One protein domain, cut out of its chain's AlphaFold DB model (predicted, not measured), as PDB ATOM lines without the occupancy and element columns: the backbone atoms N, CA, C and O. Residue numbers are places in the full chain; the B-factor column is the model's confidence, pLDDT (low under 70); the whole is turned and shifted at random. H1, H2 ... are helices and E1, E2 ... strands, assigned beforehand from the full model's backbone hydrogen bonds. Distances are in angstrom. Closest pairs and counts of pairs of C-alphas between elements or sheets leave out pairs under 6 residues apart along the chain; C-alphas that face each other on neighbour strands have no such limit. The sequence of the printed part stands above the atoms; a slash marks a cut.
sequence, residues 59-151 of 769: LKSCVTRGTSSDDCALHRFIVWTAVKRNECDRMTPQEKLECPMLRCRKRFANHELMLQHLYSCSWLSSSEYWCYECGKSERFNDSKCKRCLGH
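This is residues 59 to 151 of the 769 residues of an uncharacterized protein of Fusarium oxysporum f. sp. raphani 54005 (UniProt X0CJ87). Little regular structure: amid long loops stand a helical hairpin, H2 and H3, and a small strand hairpin, E1 and E2, with short H1 packed on H2. The 93 printed residues include named H1 H2 H3 H4 E1 E2 in that order, 36 residues, class mixed; the sheet E1 - E2 is antiparallel. It is compact, radius of gyration of the C-alphas 12.3 A, spans 35 by 26 by 19 A.

H1, residues 62 to 65, touches H2, residues 73 to 82; the closest C-alphas, Val 63 and Phe 77, are 5.9 A apart. H3, residues 111 to 119, touches H2 at a shallow tilt of 16 degrees, opposite ways, closest C-alphas Ala 82 and Leu 115, 7.1 A. H4, residues 122 to 126, has 0 of 1 O i to N i+4 pairs within hydrogen-bond range and 1 of 2 i+3 pairs; H2 and H3 have every i+4 pair. E1, residues 128 to 131, and E2, residues 136 to 139, pair through N 129 and O 138, 3.0 A.

H2 measures 14.0 A, H3 12.9 A. C-alpha 62 is at (142.389, 214.600, 200.382), C-alpha 139 at (149.255, 209.703, 196.692).

The printed part has no cut. The H2 to H3 link is long, 28 residues. Low-confidence residues include 141 to 151.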
ATOM      1  N   LEU A  59     137.971 206.800 197.508       51.00
ATOM      2  CA  LEU A  59     139.092 206.584 196.576       51.00
ATOM      3  C   LEU A  59     139.812 207.877 196.143       51.00
ATOM      4  O   LEU A  59     140.857 207.807 195.497       51.00
ATOM      5  N   LYS A  60     139.282 209.057 196.491       60.38
ATOM      6  CA  LYS A  60     139.846 210.366 196.113       60.38
ATOM      7  C   LYS A  60     140.668 210.921 197.278       60.38
ATOM      8  O   LYS A  60     140.109 211.172 198.348       60.38
ATOM      9  N   SER A  61     141.977 211.098 197.071       67.44
ATOM     10  CA  SER A  61     142.915 211.592 198.092       67.44
ATOM     11  C   SER A  61     142.585 213.020 198.521       67.44
ATOM     12  O   SER A  61     142.023 213.795 197.740       67.44
ATOM     13  N   CYS A  62     142.922 213.390 199.754       72.25
ATOM     14  CA  CYS A  62     142.389 214.600 200.382       72.25
ATOM     15  C   CYS A  62     142.901 215.907 199.722       72.25
ATOM     16  O   CYS A  62     142.191 216.911 199.703       72.25
ATOM     17  N   VAL A  63     144.030 215.853 198.995       66.19
ATOM     18  CA  VAL A  63     144.454 216.886 198.021       66.19
ATOM     19  C   VAL A  63     143.440 217.058 196.878       66.19
ATOM     20  O   VAL A  63     143.024 218.177 196.573       66.19
ATOM     21  N   THR A  64     143.029 215.955 196.242       64.81
ATOM     22  CA  THR A  64     142.132 215.964 195.068       64.81
ATOM     23  C   THR A  64     140.672 216.254 195.409       64.81
ATOM     24  O   THR A  64     139.950 216.758 194.557       64.81
ATOM     25  N   ARG A  65     140.243 216.008 196.656       64.25
ATOM     26  CA  ARG A  65     138.934 216.451 197.170       64.25
ATOM     27  C   ARG A  65     138.841 217.971 197.337       64.25
ATOM     28  O   ARG A  65     137.752 218.529 197.278       64.25
ATOM     29  N   GLY A  66     139.968 218.631 197.615       54.81
ATOM     30  CA  GLY A  66     140.002 220.016 198.083       54.81
ATOM     31  C   GLY A  66     140.301 221.082 197.026       54.81
ATOM     32  O   GLY A  66     140.443 222.243 197.415       54.81
ATOM     33  N   THR A  67     140.453 220.717 195.749       59.41
ATOM     34  CA  THR A  67     140.973 221.581 194.668       59.41
ATOM     35  C   THR A  67     140.284 221.309 193.321       59.41
ATOM     36  O   THR A  67     139.741 220.227 193.108       59.41
ATOM     37  N   SER A  68     140.307 222.290 192.412       55.34
ATOM     38  CA  SER A  68     139.762 222.233 191.043       55.34
ATOM     39  C   SER A  68     140.280 221.028 190.245       55.34
ATOM     40  O   SER A  68     141.462 220.698 190.300       55.34
ATOM     41  N   SER A  69     139.421 220.382 189.450       56.81
ATOM     42  CA  SER A  69     139.798 219.238 188.599       56.81
ATOM     43  C   SER A  69     140.883 219.564 187.569       56.81
ATOM     44  O   SER A  69     141.673 218.696 187.202       56.81
ATOM     45  N   ASP A  70     140.910 220.816 187.122       53.19
ATOM     46  CA  ASP A  70     141.567 221.237 185.884       53.19
ATOM     47  C   ASP A  70     143.066 221.528 186.084       53.19
ATOM     48  O   ASP A  70     143.840 221.616 185.127       53.19
ATOM     49  N   ASP A  71     143.497 221.633 187.342       58.22
ATOM     50  CA  ASP A  71     144.872 221.929 187.714       58.22
ATOM     51  C   ASP A  71     145.777 220.691 187.709       58.22
ATOM     52  O   ASP A  71     145.382 219.561 188.019       58.22
ATOM     53  N   CYS A  72     147.064 220.914 187.435       70.88
ATOM     54  CA  CYS A  72     148.096 219.890 187.587       70.88
ATOM     55  C   CYS A  72     148.096 219.362 189.032       70.88
ATOM     56  O   CYS A  72     148.244 220.149 189.962       70.88
ATOM     57  N   ALA A  73     147.986 218.049 189.251       72.50
ATOM     58  CA  ALA A  73     147.885 217.504 190.608       72.50
ATOM     59  C   ALA A  73     149.140 217.749 191.474       72.50
ATOM     60  O   ALA A  73     149.029 217.835 192.693       72.50
ATOM     61  N   LEU A  74     150.314 217.970 190.862       73.31
ATOM     62  CA  LEU A  74     151.493 218.481 191.572       73.31
ATOM     63  C   LEU A  74     151.299 219.936 192.040       73.31
ATOM     64  O   LEU A  74     151.628 220.263 193.175       73.31
ATOM     65  N   HIS A  75     150.723 220.801 191.198       73.56
ATOM     66  CA  HIS A  75     150.378 222.170 191.590       73.56
ATOM     67  C   HIS A  75     149.312 222.166 192.695       73.56
ATOM     68  O   HIS A  75     149.501 222.815 193.720       73.56
ATOM     69  N   ARG A  76     148.265 221.338 192.558       77.06
ATOM     70  CA  ARG A  76     147.250 221.122 193.603       77.06
ATOM     71  C   ARG A  76     147.856 220.642 194.918       77.06
ATOM     72  O   ARG A  76     147.465 221.143 195.962       77.06
ATOM     73  N   PHE A  77     148.823 219.724 194.888       81.94
ATOM     74  CA  PHE A  77     149.524 219.260 196.088       81.94
ATOM     75  C   PHE A  77     150.345 220.368 196.765       81.94
ATOM     76  O   PHE A  77     150.321 220.485 197.990       81.94
ATOM     77  N   ILE A  78     151.026 221.215 195.990       80.31
ATOM     78  CA  ILE A  78     151.801 222.346 196.523       80.31
ATOM     79  C   ILE A  78     150.867 223.424 197.098       80.31
ATOM     80  O   ILE A  78     151.089 223.880 198.216       80.31
ATOM     81  N   VAL A  79     149.781 223.774 196.400       80.38
ATOM     82  CA  VAL A  79     148.759 224.727 196.879       80.38
ATOM     83  C   VAL A  79     148.031 224.190 198.118       80.38
ATOM     84  O   VAL A  79     147.869 224.914 199.099       80.38
ATOM     85  N   TRP A  80     147.659 222.905 198.132       84.00
ATOM     86  CA  TRP A  80     147.100 222.231 199.309       84.00
ATOM     87  C   TRP A  80     148.086 222.240 200.481       84.00
ATOM     88  O   TRP A  80     147.680 222.515 201.605       84.00
ATOM     89  N   THR A  81     149.382 222.020 200.232       83.88
ATOM     90  CA  THR A  81     150.420 222.091 201.274       83.88
ATOM     91  C   THR A  81     150.577 223.506 201.829       83.88
ATOM     92  O   THR A  81     150.720 223.659 203.040       83.88
ATOM     93  N   ALA A  82     150.547 224.528 200.972       80.38
ATOM     94  CA  ALA A  82     150.729 225.920 201.374       80.38
ATOM     95  C   ALA A  82     149.529 226.483 202.157       80.38
ATOM     96  O   ALA A  82     149.720 227.283 203.073       80.38
ATOM     97  N   VAL A  83     148.310 226.063 201.801       78.06
ATOM     98  CA  VAL A  83     147.049 226.558 202.375       78.06
ATOM     99  C   VAL A  83     146.422 225.496 203.289       78.06
ATOM    100  O   VAL A  83     146.671 225.485 204.495       78.06
ATOM    101  N   LYS A  84     145.666 224.550 202.719       74.25
ATOM    102  CA  LYS A  84     144.751 223.655 203.452       74.25
ATOM    103  C   LYS A  84     145.414 222.733 204.469       74.25
ATOM    104  O   LYS A  84     144.841 222.452 205.517       74.25
ATOM    105  N   ARG A  85     146.642 222.283 204.213       75.81
ATOM    106  CA  ARG A  85     147.402 221.478 205.175       75.81
ATOM    107  C   ARG A  85     147.609 222.252 206.483       75.81
ATOM    108  O   ARG A  85     147.482 221.665 207.553       75.81
ATOM    109  N   ASN A  86     147.881 223.556 206.418       72.62
ATOM    110  CA  ASN A  86     148.106 224.389 207.602       72.62
ATOM    111  C   ASN A  86     146.822 224.682 208.386       72.62
ATOM    112  O   ASN A  86     146.893 224.879 209.597       72.62
ATOM    113  N   GLU A  87     145.667 224.638 207.726       74.12
ATOM    114  CA  GLU A  87     144.333 224.777 208.328       74.12
ATOM    115  C   GLU A  87     143.914 223.526 209.130       74.12
ATOM    116  O   GLU A  87     142.914 223.547 209.839       74.12
ATOM    117  N   CYS A  88     144.687 222.433 209.081       71.12
ATOM    118  CA  CYS A  88     144.403 221.231 209.857       71.12
ATOM    119  C   CYS A  88     144.700 221.426 211.359       71.12
ATOM    120  O   CYS A  88     145.860 221.578 211.767       71.12
ATOM    121  N   ASP A  89     143.660 221.337 212.193       70.12
ATOM    122  CA  ASP A  89     143.747 221.368 213.666       70.12
ATOM    123  C   ASP A  89     144.472 220.151 214.266       70.12
ATOM    124  O   ASP A  89     144.932 220.182 215.405       70.12
ATOM    125  N   ARG A  90     144.604 219.061 213.497       72.25
ATOM    126  CA  ARG A  90     145.216 217.792 213.938       72.25
ATOM    127  C   ARG A  90     146.748 217.767 213.828       72.25
ATOM    128  O   ARG A  90     147.339 216.703 213.989       72.25
ATOM    129  N   MET A  91     147.379 218.897 213.504       76.81
ATOM    130  CA  MET A  91     148.818 219.013 213.240       76.81
ATOM    131  C   MET A  91     149.436 220.094 214.138       76.81
ATOM    132  O   MET A  91     148.973 221.235 214.149       76.81
ATOM    133  N   THR A  92     150.488 219.750 214.886       78.81
ATOM    134  CA  THR A  92     151.171 220.683 215.804       78.81
ATOM    135  C   THR A  92     151.881 221.821 215.054       78.81
ATOM    136  O   THR A  92     152.249 221.639 213.889       78.81
ATOM    137  N   PRO A  93     152.129 222.993 215.685       72.88
ATOM    138  CA  PRO A  93     152.852 224.105 215.053       72.88
ATOM    139  C   PRO A  93     154.217 223.702 214.462       72.88
ATOM    140  O   PRO A  93     154.618 224.243 213.436       72.88
ATOM    141  N   GLN A  94     154.902 222.720 215.056       74.88
ATOM    142  CA  GLN A  94     156.174 222.188 214.562       74.88
ATOM    143  C   GLN A  94     155.995 221.283 213.332       74.88
ATOM    144  O   GLN A  94     156.755 221.400 212.374       74.88
ATOM    145  N   GLU A  95     154.972 220.424 213.309       79.00
ATOM    146  CA  GLU A  95     154.667 219.570 212.150       79.00
ATOM    147  C   GLU A  95     154.190 220.376 210.932       79.00
ATOM    148  O   GLU A  95     154.413 219.949 209.799       79.00
ATOM    149  N   LYS A  96     153.609 221.573 211.124       79.75
ATOM    150  CA  LYS A  96     153.270 222.492 210.012       79.75
ATOM    151  C   LYS A  96     154.522 222.921 209.222       79.75
ATOM    152  O   LYS A  96     154.437 223.216 208.031       79.75
ATOM    153  N   LEU A  97     155.693 222.886 209.865       82.50
ATOM    154  CA  LEU A  97     157.000 223.228 209.295       82.50
ATOM    155  C   LEU A  97     157.806 222.005 208.807       82.50
ATOM    156  O   LEU A  97     158.959 222.151 208.395       82.50
ATOM    157  N   GLU A  98     157.226 220.800 208.826       85.56
ATOM    158  CA  GLU A  98     157.831 219.598 208.235       85.56
ATOM    159  C   GLU A  98     157.497 219.454 206.745       85.56
ATOM    160  O   GLU A  98     156.389 219.768 206.310       85.56
ATOM    161  N   CYS A  99     158.424 218.906 205.957       83.62
ATOM    162  CA  CYS A  99     158.159 218.490 204.580       83.62
ATOM    163  C   CYS A  99     157.082 217.378 204.547       83.62
ATOM    164  O   CYS A  99     157.288 216.333 205.169       83.62
ATOM    165  N   PRO A 100     155.967 217.537 203.802       82.69
ATOM    166  CA  PRO A 100     154.838 216.594 203.806       82.69
ATOM    167  C   PRO A 100     155.145 215.237 203.147       82.69
ATOM    168  O   PRO A 100     154.374 214.284 203.297       82.69
ATOM    169  N   MET A 101     156.248 215.142 202.394       85.69
ATOM    170  CA  MET A 101     156.647 213.924 201.691       85.69
ATOM    171  C   MET A 101     157.025 212.825 202.686       85.69
ATOM    172  O   MET A 101     157.900 213.017 203.535       85.69
ATOM    173  N   LEU A 102     156.410 211.647 202.532       81.56
ATOM    174  CA  LEU A 102     156.441 210.555 203.510       81.56
ATOM    175  C   LEU A 102     157.866 210.111 203.882       81.56
ATOM    176  O   LEU A 102     158.122 209.787 205.039       81.56
ATOM    177  N   ARG A 103     158.780 210.140 202.902       78.38
ATOM    178  CA  ARG A 103     160.191 209.727 203.008       78.38
ATOM    179  C   ARG A 103     161.166 210.879 203.300       78.38
ATOM    180  O   ARG A 103     162.369 210.653 203.345       78.38
ATOM    181  N   CYS A 104     160.672 212.112 203.450       82.69
ATOM    182  CA  CYS A 104     161.511 213.289 203.680       82.69
ATOM    183  C   CYS A 104     161.426 213.801 205.120       82.69
ATOM    184  O   CYS A 104     162.443 213.807 205.805       82.69
ATOM    185  N   ARG A 105     160.239 214.265 205.552       80.19
ATOM    186  CA  ARG A 105     159.944 214.800 206.902       80.19
ATOM    187  C   ARG A 105     160.979 215.781 207.499       80.19
ATOM    188  O   ARG A 105     161.050 215.958 208.712       80.19
ATOM    189  N   LYS A 106     161.785 216.455 206.667       82.69
ATOM    190  CA  LYS A 106     162.735 217.485 207.122       82.69
ATOM    191  C   LYS A 106     161.981 218.656 207.758       82.69
ATOM    192  O   LYS A 106     160.973 219.093 207.208       82.69
ATOM    193  N   ARG A 107     162.489 219.158 208.887       84.69
ATOM    194  CA  ARG A 107     161.991 220.353 209.594       84.69
ATOM    195  C   ARG A 107     162.664 221.615 209.065       84.69
ATOM    196  O   ARG A 107     163.853 221.588 208.753       84.69
ATOM    197  N   PHE A 108     161.918 222.713 209.023       85.25
ATOM    198  CA  PHE A 108     162.394 224.032 208.602       85.25
ATOM    199  C   PHE A 108     162.042 225.093 209.648       85.25
ATOM    200  O   PHE A 108     161.100 224.921 210.415       85.25
ATOM    201  N   ALA A 109     162.791 226.197 209.682       78.19
ATOM    202  CA  ALA A 109     162.497 227.310 210.589       78.19
ATOM    203  C   ALA A 109     161.243 228.097 210.161       78.19
ATOM    204  O   ALA A 109     160.449 228.499 211.005       78.19
ATOM    205  N   ASN A 110     161.051 228.267 208.847       82.62
ATOM    206  CA  ASN A 110     159.963 229.043 208.251       82.62
ATOM    207  C   ASN A 110     159.168 228.191 207.252       82.62
ATOM    208  O   ASN A 110     159.739 227.377 206.523       82.62
ATOM    209  N   HIS A 111     157.860 228.443 207.155       80.25
ATOM    210  CA  HIS A 111     156.965 227.760 206.214       80.25
ATOM    211  C   HIS A 111     157.375 227.975 204.743       80.25
ATOM    212  O   HIS A 111     157.335 227.046 203.941       80.25
ATOM    213  N   GLU A 112     157.860 229.172 204.405       82.00
ATOM    214  CA  GLU A 112     158.389 229.507 203.077       82.00
ATOM    215  C   GLU A 112     159.584 228.622 202.677       82.00
ATOM    216  O   GLU A 112     159.609 228.084 201.573       82.00
ATOM    217  N   LEU A 113     160.518 228.371 203.603       81.06
ATOM    218  CA  LEU A 113     161.667 227.486 203.372       81.06
ATOM    219  C   LEU A 113     161.238 226.017 203.207       81.06
ATOM    220  O   LEU A 113     161.841 225.288 202.422       81.06
ATOM    221  N   MET A 114     160.171 225.588 203.892       86.31
ATOM    222  CA  MET A 114     159.573 224.261 203.696       86.31
ATOM    223  C   MET A 114     158.955 224.126 202.295       86.31
ATOM    224  O   MET A 114     159.174 223.111 201.633       86.31
ATOM    225  N   LEU A 115     158.263 225.158 201.794       82.12
ATOM    226  CA  LEU A 115     157.735 225.178 200.425       82.12
ATOM    227  C   LEU A 115     158.850 225.248 199.366       82.12
ATOM    228  O   LEU A 115     158.802 224.506 198.386       82.12
ATOM    229  N   GLN A 116     159.881 226.071 199.570       80.75
ATOM    230  CA  GLN A 116     161.050 226.142 198.683       80.75
ATOM    231  C   GLN A 116     161.802 224.800 198.635       80.75
ATOM    232  O   GLN A 116     162.217 224.342 197.565       80.75
ATOM    233  N   HIS A 117     161.912 224.112 199.778       81.31
ATOM    234  CA  HIS A 117     162.404 222.742 199.810       81.31
ATOM    235  C   HIS A 117     161.470 221.770 199.080       81.31
ATOM    236  O   HIS A 117     161.957 220.881 198.389       81.31
ATOM    237  N   LEU A 118     160.145 221.917 199.183       81.12
ATOM    238  CA  LEU A 118     159.201 221.010 198.529       81.12
ATOM    239  C   LEU A 118     159.383 220.983 197.004       81.12
ATOM    240  O   LEU A 118     159.402 219.898 196.429       81.12
ATOM    241  N   TYR A 119     159.608 222.141 196.372       76.94
ATOM    242  CA  TYR A 119     159.941 222.241 194.940       76.94
ATOM    243  C   TYR A 119     161.252 221.532 194.556       76.94
ATOM    244  O   TYR A 119     161.385 221.066 193.428       76.94
ATOM    245  N   SER A 120     162.209 221.432 195.483       75.38
ATOM    246  CA  SER A 120     163.533 220.817 195.290       75.38
ATOM    247  C   SER A 120     163.673 219.437 195.957       75.38
ATOM    248  O   SER A 120     164.763 218.865 196.019       75.38
ATOM    249  N   CYS A 121     162.578 218.865 196.465       78.25
ATOM    250  CA  CYS A 121     162.609 217.627 197.233       78.25
ATOM    251  C   CYS A 121     162.732 216.410 196.303       78.25
ATOM    252  O   CYS A 121     161.801 216.088 195.567       78.25
ATOM    253  N   SER A 122     163.839 215.667 196.383       73.81
ATOM    254  CA  SER A 122     164.063 214.443 195.587       73.81
ATOM    255  C   SER A 122     162.914 213.428 195.693       73.81
ATOM    256  O   SER A 122     162.531 212.794 194.705       73.81
ATOM    257  N   TRP A 123     162.299 213.326 196.875       74.56
ATOM    258  CA  TRP A 123     161.174 212.433 197.150       74.56
ATOM    259  C   TRP A 123     159.838 212.867 196.536       74.56
ATOM    260  O   TRP A 123     158.932 212.034 196.475       74.56
ATOM    261  N   LEU A 124     159.702 214.103 196.035       74.94
ATOM    262  CA  LEU A 124     158.502 214.607 195.338       74.94
ATOM    263  C   LEU A 124     158.091 213.690 194.170       74.94
ATOM    264  O   LEU A 124     156.906 213.478 193.916       74.94
ATOM    265  N   SER A 125     159.087 213.069 193.532       65.75
ATOM    266  CA  SER A 125     158.955 212.052 192.481       65.75
ATOM    267  C   SER A 125     158.153 210.804 192.876       65.75
ATOM    268  O   SER A 125     157.526 210.195 192.012       65.75
ATOM    269  N   SER A 126     158.118 210.433 194.162       71.38
ATOM    270  CA  SER A 126     157.338 209.282 194.649       71.38
ATOM    271  C   SER A 126     155.828 209.543 194.680       71.38
ATOM    272  O   SER A 126     155.039 208.600 194.692       71.38
ATOM    273  N   SER A 127     155.412 210.814 194.699       73.94
ATOM    274  CA  SER A 127     154.040 211.282 194.957       73.94
ATOM    275  C   SER A 127     153.407 210.856 196.300       73.94
ATOM    276  O   SER A 127     152.223 211.106 196.507       73.94
ATOM    277  N   GLU A 128     154.173 210.251 197.220       82.94
ATOM    278  CA  GLU A 128     153.708 209.726 198.518       82.94
ATOM    279  C   GLU A 128     153.818 210.770 199.645       82.94
ATOM    280  O   GLU A 128     154.920 211.135 200.064       82.94
ATOM    281  N   TYR A 129     152.684 211.210 200.193       85.38
ATOM    282  CA  TYR A 129     152.621 212.166 201.309       85.38
ATOM    283  C   TYR A 129     151.860 211.593 202.510       85.38
ATOM    284  O   TYR A 129     151.116 210.620 202.388       85.38
ATOM    285  N   TRP A 130     152.053 212.190 203.687       83.12
ATOM    286  CA  TRP A 130     151.256 211.869 204.874       83.12
ATOM    287  C   TRP A 130     150.132 212.894 205.060       83.12
ATOM    288  O   TRP A 130     150.394 214.092 205.169       83.12
ATOM    289  N   CYS A 131     148.880 212.435 205.099       82.31
ATOM    290  CA  CYS A 131     147.725 213.297 205.326       82.31
ATOM    291  C   CYS A 131     147.319 213.281 206.809       82.31
ATOM    292  O   CYS A 131     146.865 212.258 207.319       82.31
ATOM    293  N   TYR A 132     147.441 214.422 207.496       74.94
ATOM    294  CA  TYR A 132     147.043 214.577 208.907       74.94
ATOM    295  C   TYR A 132     145.522 214.651 209.114       74.94
ATOM    296  O   TYR A 132     145.005 214.178 210.125       74.94
ATOM    297  N   GLU A 133     144.796 215.188 208.133       72.25
ATOM    298  CA  GLU A 133     143.331 215.202 208.094       72.25
ATOM    299  C   GLU A 133     142.795 213.760 208.056       72.25
ATOM    300  O   GLU A 133     142.091 213.319 208.968       72.25
ATOM    301  N   CYS A 134     143.243 212.997 207.055       73.69
ATOM    302  CA  CYS A 134     142.739 211.669 206.702       73.69
ATOM    303  C   CYS A 134     143.506 210.503 207.379       73.69
ATOM    304  O   CYS A 134     143.103 209.343 207.275       73.69
ATOM    305  N   GLY A 135     144.575 210.807 208.129       72.81
ATOM    306  CA  GLY A 135     145.301 209.895 209.028       72.81
ATOM    307  C   GLY A 135     146.113 208.788 208.348       72.81
ATOM    308  O   GLY A 135     146.365 207.756 208.971       72.81
ATOM    309  N   LYS A 136     146.455 208.948 207.064       81.12
ATOM    310  CA  LYS A 136     147.013 207.889 206.204       81.12
ATOM    311  C   LYS A 136     148.089 208.426 205.260       81.12
ATOM    312  O   LYS A 136     148.146 209.619 204.962       81.12
ATOM    313  N   SER A 137     148.913 207.517 204.742       80.56
ATOM    314  CA  SER A 137     149.750 207.766 203.568       80.56
ATOM    315  C   SER A 137     148.887 207.791 202.307       80.56
ATOM    316  O   SER A 137     148.202 206.811 202.015       80.56
ATOM    317  N   GLU A 138     148.949 208.877 201.547       82.94
ATOM    318  CA  GLU A 138     148.180 209.074 200.317       82.94
ATOM    319  C   GLU A 138     149.110 209.368 199.133       82.94
ATOM    320  O   GLU A 138     150.286 209.706 199.306       82.94
ATOM    321  N   ARG A 139     148.578 209.249 197.910       79.00
ATOM    322  CA  ARG A 139     149.255 209.703 196.692       79.00
ATOM    323  C   ARG A 139     148.436 210.774 195.973       79.00
ATOM    324  O   ARG A 139     147.205 210.733 195.966       79.00
ATOM    325  N   PHE A 140     149.128 211.738 195.367       74.50
ATOM    326  CA  PHE A 140     148.521 212.823 194.576       74.50
ATOM    327  C   PHE A 140     148.652 212.617 193.053       74.50
ATOM    328  O   PHE A 140     148.439 213.544 192.276       74.50
ATOM    329  N   ASN A 141     149.021 211.416 192.592       67.12
ATOM    330  CA  ASN A 141     149.234 211.132 191.172       67.12
ATOM    331  C   ASN A 141     147.913 210.965 190.393       67.12
ATOM    332  O   ASN A 141     147.407 209.860 190.215       67.12
ATOM    333  N   ASP A 142     147.381 212.067 189.868       59.84
ATOM    334  CA  ASP A 142     146.249 212.040 188.937       59.84
ATOM    335  C   ASP A 142     146.670 211.444 187.577       59.84
ATOM    336  O   ASP A 142     147.566 211.962 186.904       59.84
ATOM    337  N   SER A 143     146.015 210.356 187.161       53.28
ATOM    338  CA  SER A 143     146.293 209.652 185.902       53.28
ATOM    339  C   SER A 143     145.884 210.432 184.648       53.28
ATOM    340  O   SER A 143     146.364 210.117 183.562       53.28
ATOM    341  N   LYS A 144     145.045 211.468 184.780       51.72
ATOM    342  CA  LYS A 144     144.633 212.365 183.685       51.72
ATOM    343  C   LYS A 144     145.570 213.574 183.535       51.72
ATOM    344  O   LYS A 144     145.524 214.286 182.533       51.72
ATOM    345  N   CYS A 145     146.449 213.813 184.510       55.56
ATOM    346  CA  CYS A 145     147.339 214.968 184.547       55.56
ATOM    347  C   CYS A 145     148.594 214.783 183.669       55.56
ATOM    348  O   CYS A 145     149.610 214.242 184.109       55.56
ATOM    349  N   LYS A 146     148.580 215.350 182.453       51.19
ATOM    350  CA  LYS A 146     149.734 215.356 181.519       51.19
ATOM    351  C   LYS A 146     151.045 215.924 182.095       51.19
ATOM    352  O   LYS A 146     152.117 215.603 181.593       51.19
ATOM    353  N   ARG A 147     150.969 216.792 183.113       52.88
ATOM    354  CA  ARG A 147     152.124 217.459 183.755       52.88
ATOM    355  C   ARG A 147     152.630 216.747 185.022       52.88
ATOM    356  O   ARG A 147     153.558 217.238 185.656       52.88
ATOM    357  N   CYS A 148     152.021 215.632 185.424       53.78
ATOM    358  CA  CYS A 148     152.318 214.974 186.695       53.78
ATOM    359  C   CYS A 148     153.351 213.848 186.547       53.78
ATOM    360  O   CYS A 148     153.289 213.048 185.618       53.78
ATOM    361  N   LEU A 149     154.255 213.732 187.530       50.44
ATOM    362  CA  LEU A 149     155.380 212.780 187.538       50.44
ATOM    363  C   LEU A 149     154.963 211.291 187.504       50.44
ATOM    364  O   LEU A 149     155.795 210.429 187.231       50.44
ATOM    365  N   GLY A 150     153.684 210.988 187.756       44.62
ATOM    366  CA  GLY A 150     153.108 209.642 187.656       44.62
ATOM    367  C   GLY A 150     152.676 209.214 186.246       44.62
ATOM    368  O   GLY A 150     152.407 208.033 186.040       44.62
ATOM    369  N   HIS A 151     152.611 210.127 185.271       46.03
ATOM    370  CA  HIS A 151     152.360 209.768 183.872       46.03
ATOM    371  C   HIS A 151     153.685 209.341 183.205       46.03
ATOM    372  O   HIS A 151     154.734 209.914 183.523       46.03
TER     373      HIS A 151